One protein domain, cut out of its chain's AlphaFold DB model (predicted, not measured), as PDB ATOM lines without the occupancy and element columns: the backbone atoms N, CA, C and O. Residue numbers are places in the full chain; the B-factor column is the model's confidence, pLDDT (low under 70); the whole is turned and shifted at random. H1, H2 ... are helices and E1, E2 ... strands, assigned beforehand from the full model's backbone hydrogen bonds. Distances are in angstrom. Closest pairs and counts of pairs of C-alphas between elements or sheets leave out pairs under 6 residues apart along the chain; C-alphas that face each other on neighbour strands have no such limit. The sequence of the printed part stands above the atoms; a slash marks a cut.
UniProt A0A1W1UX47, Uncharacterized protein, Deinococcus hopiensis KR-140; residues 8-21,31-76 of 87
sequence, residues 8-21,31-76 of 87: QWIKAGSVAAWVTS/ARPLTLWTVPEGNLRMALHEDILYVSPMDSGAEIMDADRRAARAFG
ATOM      1  N   GLN A   8     -27.039   6.559  20.329       87.69
ATOM      2  CA  GLN A   8     -27.412   7.775  21.022       87.69
ATOM      3  C   GLN A   8     -27.967   7.446  22.404       87.69
ATOM      4  O   GLN A   8     -29.042   6.862  22.558       87.69
ATOM      5  N   TRP A   9     -27.214   7.845  23.426       87.88
ATOM      6  CA  TRP A   9     -27.658   7.751  24.808       87.88
ATOM      7  C   TRP A   9     -28.669   8.848  25.102       87.88
ATOM      8  O   TRP A   9     -28.442  10.027  24.833       87.88
ATOM      9  N   ILE A  10     -29.793   8.437  25.665       90.62
ATOM     10  CA  ILE A  10     -30.877   9.304  26.094       90.62
ATOM     11  C   ILE A  10     -30.899   9.309  27.616       90.62
ATOM     12  O   ILE A  10     -30.557   8.317  28.263       90.62
ATOM     13  N   LYS A  11     -31.332  10.437  28.186       90.00
ATOM     14  CA  LYS A  11     -31.471  10.629  29.629       90.00
ATOM     15  C   LYS A  11     -32.127   9.410  30.286       90.00
ATOM     16  O   LYS A  11     -33.141   8.916  29.784       90.00
ATOM     17  N   ALA A  12     -31.577   8.955  31.408       90.31
ATOM     18  CA  ALA A  12     -32.154   7.853  32.169       90.31
ATOM     19  C   ALA A  12     -33.620   8.124  32.558       90.31
ATOM     20  O   ALA A  12     -34.023   9.266  32.798       90.31
ATOM     21  N   GLY A  13     -34.429   7.069  32.579       89.06
ATOM     22  CA  GLY A  13     -35.867   7.124  32.832       89.06
ATOM     23  C   GLY A  13     -36.704   7.590  31.638       89.06
ATOM     24  O   GLY A  13     -37.931   7.614  31.735       89.06
ATOM     25  N   SER A  14     -36.089   7.937  30.503       90.06
ATOM     26  CA  SER A  14     -36.840   8.409  29.338       90.06
ATOM     27  C   SER A  14     -37.612   7.270  28.686       90.06
ATOM     28  O   SER A  14     -37.080   6.194  28.436       90.06
ATOM     29  N   VAL A  15     -38.879   7.531  28.374       91.69
ATOM     30  CA  VAL A  15     -39.760   6.612  27.632       91.69
ATOM     31  C   VAL A  15     -39.850   6.963  26.147       91.69
ATOM     32  O   VAL A  15     -40.398   6.201  25.357       91.69
ATOM     33  N   ALA A  16     -39.322   8.123  25.761       91.12
ATOM     34  CA  ALA A  16     -39.313   8.606  24.392       91.12
ATOM     35  C   ALA A  16     -38.020   9.374  24.094       91.12
ATOM     36  O   ALA A  16     -37.416   9.964  24.992       91.12
ATOM     37  N   ALA A  17     -37.631   9.381  22.825       87.19
ATOM     38  CA  ALA A  17     -36.579  10.211  22.260       87.19
ATOM     39  C   ALA A  17     -37.180  11.148  21.204       87.19
ATOM     40  O   ALA A  17     -38.200  10.831  20.598       87.19
ATOM     41  N   TRP A  18     -36.550  12.297  20.983       85.75
ATOM     42  CA  TRP A  18     -36.873  13.188  19.870       85.75
ATOM     43  C   TRP A  18     -35.757  13.069  18.846       85.75
ATOM     44  O   TRP A  18     -34.595  13.289  19.184       85.75
ATOM     45  N   VAL A  19     -36.107  12.677  17.625       85.25
ATOM     46  CA  VAL A  19     -35.140  12.352  16.576       85.25
ATOM     47  C   VAL A  19     -35.417  13.198  15.347       85.25
ATOM     48  O   VAL A  19     -36.569  13.464  15.013       85.25
ATOM     49  N   THR A  20     -34.361  13.656  14.693       77.19
ATOM     50  CA  THR A  20     -34.441  14.396  13.433       77.19
ATOM     51  C   THR A  20     -34.039  13.448  12.316       77.19
ATOM     52  O   THR A  20     -32.937  12.906  12.385       77.19
ATOM     53  N   SER A  21     -34.898  13.243  11.316       67.62
ATOM     54  CA  SER A  21     -34.503  12.444  10.154       67.62
ATOM     55  C   SER A  21     -33.626  13.310   9.241       67.62
ATOM     56  O   SER A  21     -34.031  14.425   8.903       67.62
ATOM     57  N   ALA A  31     -38.290  17.470  14.567       78.81
ATOM     58  CA  ALA A  31     -38.054  16.453  15.578       78.81
ATOM     59  C   ALA A  31     -39.320  15.595  15.728       78.81
ATOM     60  O   ALA A  31     -40.389  16.097  16.084       78.81
ATOM     61  N   ARG A  32     -39.206  14.294  15.465       80.06
ATOM     62  CA  ARG A  32     -40.294  13.323  15.599       80.06
ATOM     63  C   ARG A  32     -40.126  12.545  16.904       80.06
ATOM     64  O   ARG A  32     -38.997  12.195  17.259       80.06
ATOM     65  N   PRO A  33     -41.215  12.268  17.637       86.75
ATOM     66  CA  PRO A  33     -41.133  11.447  18.830       86.75
ATOM     67  C   PRO A  33     -40.935   9.976  18.443       86.75
ATOM     68  O   PRO A  33     -41.649   9.434  17.601       86.75
ATOM     69  N   LEU A  34     -39.988   9.323  19.104       89.75
ATOM     70  CA  LEU A  34     -39.708   7.898  19.012       89.75
ATOM     71  C   LEU A  34     -39.946   7.268  20.383       89.75
ATOM     72  O   LEU A  34     -39.316   7.656  21.365       89.75
ATOM     73  N   THR A  35     -40.851   6.297  20.472       92.31
ATOM     74  CA  THR A  35     -41.103   5.573  21.726       92.31
ATOM     75  C   THR A  35     -39.988   4.566  21.989       92.31
ATOM     76  O   THR A  35     -39.685   3.737  21.132       92.31
ATOM     77  N   LEU A  36     -39.401   4.621  23.186       91.75
ATOM     78  CA  LEU A  36     -38.407   3.658  23.650       91.75
ATOM     79  C   LEU A  36     -39.120   2.488  24.325       91.75
ATOM     80  O   LEU A  36     -39.848   2.663  25.304       91.75
ATOM     81  N   TRP A  37     -38.893   1.284  23.814       90.62
ATOM     82  CA  TRP A  37     -39.520   0.073  24.326       90.62
ATOM     83  C   TRP A  37     -38.681  -0.513  25.449       90.62
ATOM     84  O   TRP A  37     -37.460  -0.604  25.327       90.62
ATOM     85  N   THR A  38     -39.334  -0.926  26.537       90.19
ATOM     86  CA  THR A  38     -38.660  -1.671  27.601       90.19
ATOM     87  C   THR A  38     -38.097  -2.961  27.037       90.19
ATOM     88  O   THR A  38     -38.814  -3.753  26.422       90.19
ATOM     89  N   VAL A  39     -36.811  -3.167  27.270       86.62
ATOM     90  CA  VAL A  39     -36.118  -4.384  26.891       86.62
ATOM     91  C   VAL A  39     -36.431  -5.459  27.937       86.62
ATOM     92  O   VAL A  39     -36.192  -5.228  29.125       86.62
ATOM     93  N   PRO A  40     -36.991  -6.620  27.549       80.94
ATOM     94  CA  PRO A  40     -37.232  -7.711  28.486       80.94
ATOM     95  C   PRO A  40     -35.930  -8.160  29.151       80.94
ATOM     96  O   PRO A  40     -34.898  -8.235  28.488       80.94
ATOM     97  N   GLU A  41     -35.998  -8.481  30.446       75.94
ATOM     98  CA  GLU A  41     -34.862  -8.998  31.232       75.94
ATOM     99  C   GLU A  41     -33.666  -8.030  31.363       75.94
ATOM    100  O   GLU A  41     -32.581  -8.445  31.768       75.94
ATOM    101  N   GLY A  42     -33.864  -6.742  31.064       75.38
ATOM    102  CA  GLY A  42     -32.838  -5.705  31.156       75.38
ATOM    103  C   GLY A  42     -33.296  -4.436  31.879       75.38
ATOM    104  O   GLY A  42     -34.481  -4.241  32.137       75.38
ATOM    105  N   ASN A  43     -32.343  -3.550  32.164       86.75
ATOM    106  CA  ASN A  43     -32.505  -2.211  32.736       86.75
ATOM    107  C   ASN A  43     -32.463  -1.103  31.670       86.75
ATOM    108  O   ASN A  43     -32.150   0.052  31.968       86.75
ATOM    109  N   LEU A  44     -32.796  -1.438  30.423       90.25
ATOM    110  CA  LEU A  44     -32.756  -0.525  29.284       90.25
ATOM    111  C   LEU A  44     -34.128  -0.354  28.626       90.25
ATOM    112  O   LEU A  44     -34.958  -1.263  28.571       90.25
ATOM    113  N   ARG A  45     -34.326   0.825  28.045       92.50
ATOM    114  CA  ARG A  45     -35.317   1.092  27.008       92.50
ATOM    115  C   ARG A  45     -34.596   1.423  25.716       92.50
ATOM    116  O   ARG A  45     -33.618   2.170  25.731       92.50
ATOM    117  N   MET A  46     -35.069   0.866  24.611       91.81
ATOM    118  CA  MET A  46     -34.385   0.976  23.329       91.81
ATOM    119  C   MET A  46     -35.356   1.262  22.191       91.81
ATOM    120  O   MET A  46     -36.514   0.841  22.210       91.81
ATOM    121  N   ALA A  47     -34.862   1.967  21.182       90.56
ATOM    122  CA  ALA A  47     -35.514   2.071  19.889       90.56
ATOM    123  C   ALA A  47     -34.460   2.182  18.793       90.56
ATOM    124  O   ALA A  47     -33.441   2.850  18.963       90.56
ATOM    125  N   LEU A  48     -34.722   1.530  17.667       86.81
ATOM    126  CA  LEU A  48     -33.920   1.671  16.462       86.81
ATOM    127  C   LEU A  48     -34.663   2.613  15.516       86.81
ATOM    128  O   LEU A  48     -35.834   2.380  15.211       86.81
ATOM    129  N   HIS A  49     -33.994   3.667  15.069       85.88
ATOM    130  CA  HIS A  49     -34.498   4.540  14.018       85.88
ATOM    131  C   HIS A  49     -33.391   4.740  12.991       85.88
ATOM    132  O   HIS A  49     -32.291   5.165  13.342       85.88
ATOM    133  N   GLU A  50     -33.693   4.369  11.744       83.69
ATOM    134  CA  GLU A  50     -32.700   4.266  10.672       83.69
ATOM    135  C   GLU A  50     -31.535   3.364  11.130       83.69
ATOM    136  O   GLU A  50     -31.772   2.215  11.514       83.69
ATOM    137  N   ASP A  51     -30.304   3.877  11.151       81.12
ATOM    138  CA  ASP A  51     -29.119   3.156  11.630       81.12
ATOM    139  C   ASP A  51     -28.653   3.592  13.029       81.12
ATOM    140  O   ASP A  51     -27.584   3.166  13.475       81.12
ATOM    141  N   ILE A  52     -29.440   4.418  13.733       85.25
ATOM    142  CA  ILE A  52     -29.122   4.912  15.076       85.25
ATOM    143  C   ILE A  52     -29.919   4.138  16.124       85.25
ATOM    144  O   ILE A  52     -31.154   4.082  16.110       85.25
ATOM    145  N   LEU A  53     -29.195   3.564  17.082       88.19
ATOM    146  CA  LEU A  53     -29.784   2.924  18.246       88.19
ATOM    147  C   LEU A  53     -29.885   3.919  19.404       88.19
ATOM    148  O   LEU A  53     -28.879   4.355  19.966       88.19
ATOM    149  N   TYR A  54     -31.113   4.224  19.800       90.06
ATOM    150  CA  TYR A  54     -31.416   5.052  20.956       90.06
ATOM    151  C   TYR A  54     -31.514   4.177  22.196       90.06
ATOM    152  O   TYR A  54     -32.293   3.223  22.221       90.06
ATOM    153  N   VAL A  55     -30.740   4.505  23.228       90.56
ATOM    154  CA  VAL A  55     -30.670   3.731  24.473       90.56
ATOM    155  C   VAL A  55     -30.930   4.652  25.656       90.56
ATOM    156  O   VAL A  55     -30.241   5.653  25.833       90.56
ATOM    157  N   SER A  56     -31.912   4.309  26.485       92.69
ATOM    158  CA  SER A  56     -32.178   4.975  27.759       92.69
ATOM    159  C   SER A  56     -32.100   3.955  28.895       92.69
ATOM    160  O   SER A  56     -32.861   2.988  28.894       92.69
ATOM    161  N   PRO A  57     -31.216   4.148  29.881       91.94
ATOM    162  CA  PRO A  57     -31.268   3.402  31.131       91.94
ATOM    163  C   PRO A  57     -32.606   3.629  31.833       91.94
ATOM    164  O   PRO A  57     -33.148   4.733  31.786       91.94
ATOM    165  N   MET A  58     -33.140   2.626  32.525       89.75
ATOM    166  CA  MET A  58     -34.313   2.843  33.374       89.75
ATOM    167  C   MET A  58     -33.984   3.764  34.551       89.75
ATOM    168  O   MET A  58     -34.778   4.661  34.834       89.75
ATOM    169  N   ASP A  59     -32.784   3.616  35.117       87.50
ATOM    170  CA  ASP A  59     -32.280   4.387  36.252       87.50
ATOM    171  C   ASP A  59     -30.915   5.020  35.947       87.50
ATOM    172  O   ASP A  59     -30.104   4.485  35.188       87.50
ATOM    173  N   SER A  60     -30.646   6.182  36.545       83.38
ATOM    174  CA  SER A  60     -29.352   6.861  36.411       83.38
ATOM    175  C   SER A  60     -28.243   6.038  37.062       83.38
ATOM    176  O   SER A  60     -28.387   5.604  38.203       83.38
ATOM    177  N   GLY A  61     -27.118   5.860  36.364       80.00
ATOM    178  CA  GLY A  61     -26.000   5.051  36.860       80.00
ATOM    179  C   GLY A  61     -26.290   3.548  36.913       80.00
ATOM    180  O   GLY A  61     -25.572   2.825  37.600       80.00
ATOM    181  N   ALA A  62     -27.327   3.072  36.210       85.19
ATOM    182  CA  ALA A  62     -27.617   1.649  36.109       85.19
ATOM    183  C   ALA A  62     -26.406   0.869  35.571       85.19
ATOM    184  O   ALA A  62     -25.742   1.277  34.610       85.19
ATOM    185  N   GLU A  63     -26.143  -0.274  36.197       88.69
ATOM    186  CA  GLU A  63     -25.158  -1.233  35.717       88.69
ATOM    187  C   GLU A  63     -25.740  -2.000  34.525       88.69
ATOM    188  O   GLU A  63     -26.851  -2.529  34.592       88.69
ATOM    189  N   ILE A  64     -24.990  -2.025  33.423       87.75
ATOM    190  CA  ILE A  64     -25.382  -2.685  32.181       87.75
ATOM    191  C   ILE A  64     -24.842  -4.111  32.199       87.75
ATOM    192  O   ILE A  64     -23.644  -4.355  32.002       87.75
ATOM    193  N   MET A  65     -25.750  -5.057  32.402       88.12
ATOM    194  CA  MET A  65     -25.441  -6.472  32.547       88.12
ATOM    195  C   MET A  65     -25.333  -7.178  31.189       88.12
ATOM    196  O   MET A  65     -25.694  -6.658  30.131       88.12
ATOM    197  N   ASP A  66     -24.860  -8.424  31.199       86.25
ATOM    198  CA  ASP A  66     -24.797  -9.248  29.987       86.25
ATOM    199  C   ASP A  66     -26.175  -9.515  29.368       86.25
ATOM    200  O   ASP A  66     -26.279  -9.680  28.149       86.25
ATOM    201  N   ALA A  67     -27.232  -9.525  30.186       85.25
ATOM    202  CA  ALA A  67     -28.611  -9.612  29.717       85.25
ATOM    203  C   ALA A  67     -28.979  -8.396  28.850       85.25
ATOM    204  O   ALA A  67     -29.439  -8.576  27.723       85.25
ATOM    205  N   ASP A  68     -28.651  -7.181  29.302       86.69
ATOM    206  CA  ASP A  68     -28.847  -5.938  28.544       86.69
ATOM    207  C   ASP A  68     -28.086  -5.952  27.217       86.69
ATOM    208  O   ASP A  68     -28.639  -5.658  26.156       86.69
ATOM    209  N   ARG A  69     -26.812  -6.368  27.256       85.88
ATOM    210  CA  ARG A  69     -25.958  -6.490  26.062       85.88
ATOM    211  C   ARG A  69     -26.527  -7.489  25.064       85.88
ATOM    212  O   ARG A  69     -26.493  -7.254  23.857       85.88
ATOM    213  N   ARG A  70     -27.028  -8.628  25.549       84.88
ATOM    214  CA  ARG A  70     -27.637  -9.662  24.708       84.88
ATOM    215  C   ARG A  70     -28.942  -9.172  24.105       84.88
ATOM    216  O   ARG A  70     -29.171  -9.394  22.921       84.88
ATOM    217  N   ALA A  71     -29.766  -8.498  24.889       82.81
ATOM    218  CA  ALA A  71     -31.045  -8.001  24.428       82.81
ATOM    219  C   ALA A  71     -30.878  -6.846  23.423       82.81
ATOM    220  O   ALA A  71     -31.582  -6.821  22.417       82.81
ATOM    221  N   ALA A  72     -29.857  -5.994  23.574       83.81
ATOM    222  CA  ALA A  72     -29.485  -4.992  22.573       83.81
ATOM    223  C   ALA A  72     -29.173  -5.602  21.188       83.81
ATOM    224  O   ALA A  72     -29.487  -4.997  20.160       83.81
ATOM    225  N   ARG A  73     -28.651  -6.837  21.131       84.06
ATOM    226  CA  ARG A  73     -28.438  -7.560  19.858       84.06
ATOM    227  C   ARG A  73     -29.730  -7.870  19.123       84.06
ATOM    228  O   ARG A  73     -29.733  -7.834  17.894       84.06
ATOM    229  N   ALA A  74     -30.826  -8.117  19.841       78.94
ATOM    230  CA  ALA A  74     -32.139  -8.310  19.223       78.94
ATOM    231  C   ALA A  74     -32.623  -7.044  18.490       78.94
ATOM    232  O   ALA A  74     -33.370  -7.147  17.522       78.94
ATOM    233  N   PHE A  75     -32.129  -5.867  18.889       77.75
ATOM    234  CA  PHE A  75     -32.373  -4.581  18.230       77.75
ATOM    235  C   PHE A  75     -31.289  -4.210  17.206       77.75
ATOM    236  O   PHE A  75     -31.206  -3.068  16.763       77.75
ATOM    237  N   GLY A  76     -30.453  -5.172  16.804       75.69
ATOM    238  CA  GLY A  76     -29.470  -4.991  15.738       75.69
ATOM    239  C   GLY A  76     -28.141  -4.377  16.176       75.69
ATOM    240  O   GLY A  76     -27.364  -3.984  15.301       75.69
TER     241      GLY A  76
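This is residues 8 to 21 and 31 to 76 of the 87 residues of an uncharacterized protein of Deinococcus hopiensis KR-140 (UniProt A0A1W1UX47). A two-stranded hairpin, E3 and E4, makes the middle of a small domain, with a second two-stranded pair, E1 and E2, towards one side and a short helix, H1, on the opposite side. The hairpin is widened at both edges by short unnamed pairings, residues 8 to 9 beside E4 and residues 37 to 38 beside E3, while only a few C-alphas of E1 and E2 come close to it. The printed part has 60 residues, with four named strands and then one named helix in the order E1, E2, E3, E4, H1. Both two-stranded sheets, E1 - E2 and E3 - E4, are antiparallel, and the class is mixed, helices and strands. The whole is compact, with a radius of gyration of the C-alphas of 10.8 A and spans of 31 by 23 by 15 A.

The printed part begins at Gln 8, with C-alpha at (-27.412, 7.775, 21.022). E1 holds residues 16 to 20 and is 13.3 A long from first to last C-alpha, beginning at C-alpha 16 at (-39.313, 8.606, 24.392). After the cut, E2 holds residues 31 to 35 over 12.9 A. E3 holds residues 44 to 49 over 16.2 A, and E4 residues 52 to 57 over 16.3 A. H1 holds residues 66 to 74 over 13.1 A and ends at C-alpha 74 at (-32.139, -8.310, 19.223).

E3 and E4 form a hairpin, antiparallel with 163 degrees between their directions; N 47 and O 54 are 3.0 A apart and N 54 and O 47 2.8 A, within hydrogen-bond range. Residues 8 to 9 pair in parallel with residues 54 to 55 of E4, and residues 37 to 38 pair antiparallel with residues 45 to 46 of E3. E1 and E2 are antiparallel at 146 degrees, with N 17 and O 34 2.8 A apart, within hydrogen-bond range. The closest C-alphas of E2 and E3 are those of Thr 35 and Ala 47, 6.8 A apart. Those of E1 and E4 are at Ala 17 and Tyr 54, 7.4 A apart. E1 and E3 are near each other, with 7 pairs of C-alphas within 10 A. The closest C-alphas of E3 and H1 are those of Leu 44 and Asp 68, 6.7 A apart. H1 is apart from E1 and E2, and E2 is apart from E4. In H1, 3 of 5 O i to N i+4 pairs are within hydrogen-bond range.

The C-alphas of Ala 31 and Asp 66, the two farthest apart, are 32.3 A from each other. Residues 22 to 30 are not printed, and C-alphas 21 and 31 are 7.6 A apart across this cut, which lies in the link from E1 to E2. Of the links that are printed whole, E3 to E4 is tight, E2 to E3 and E4 to H1 are short, and none is long. The mean pLDDT of the printed part is 86.0, and Ser 21 is the one printed residue under 70.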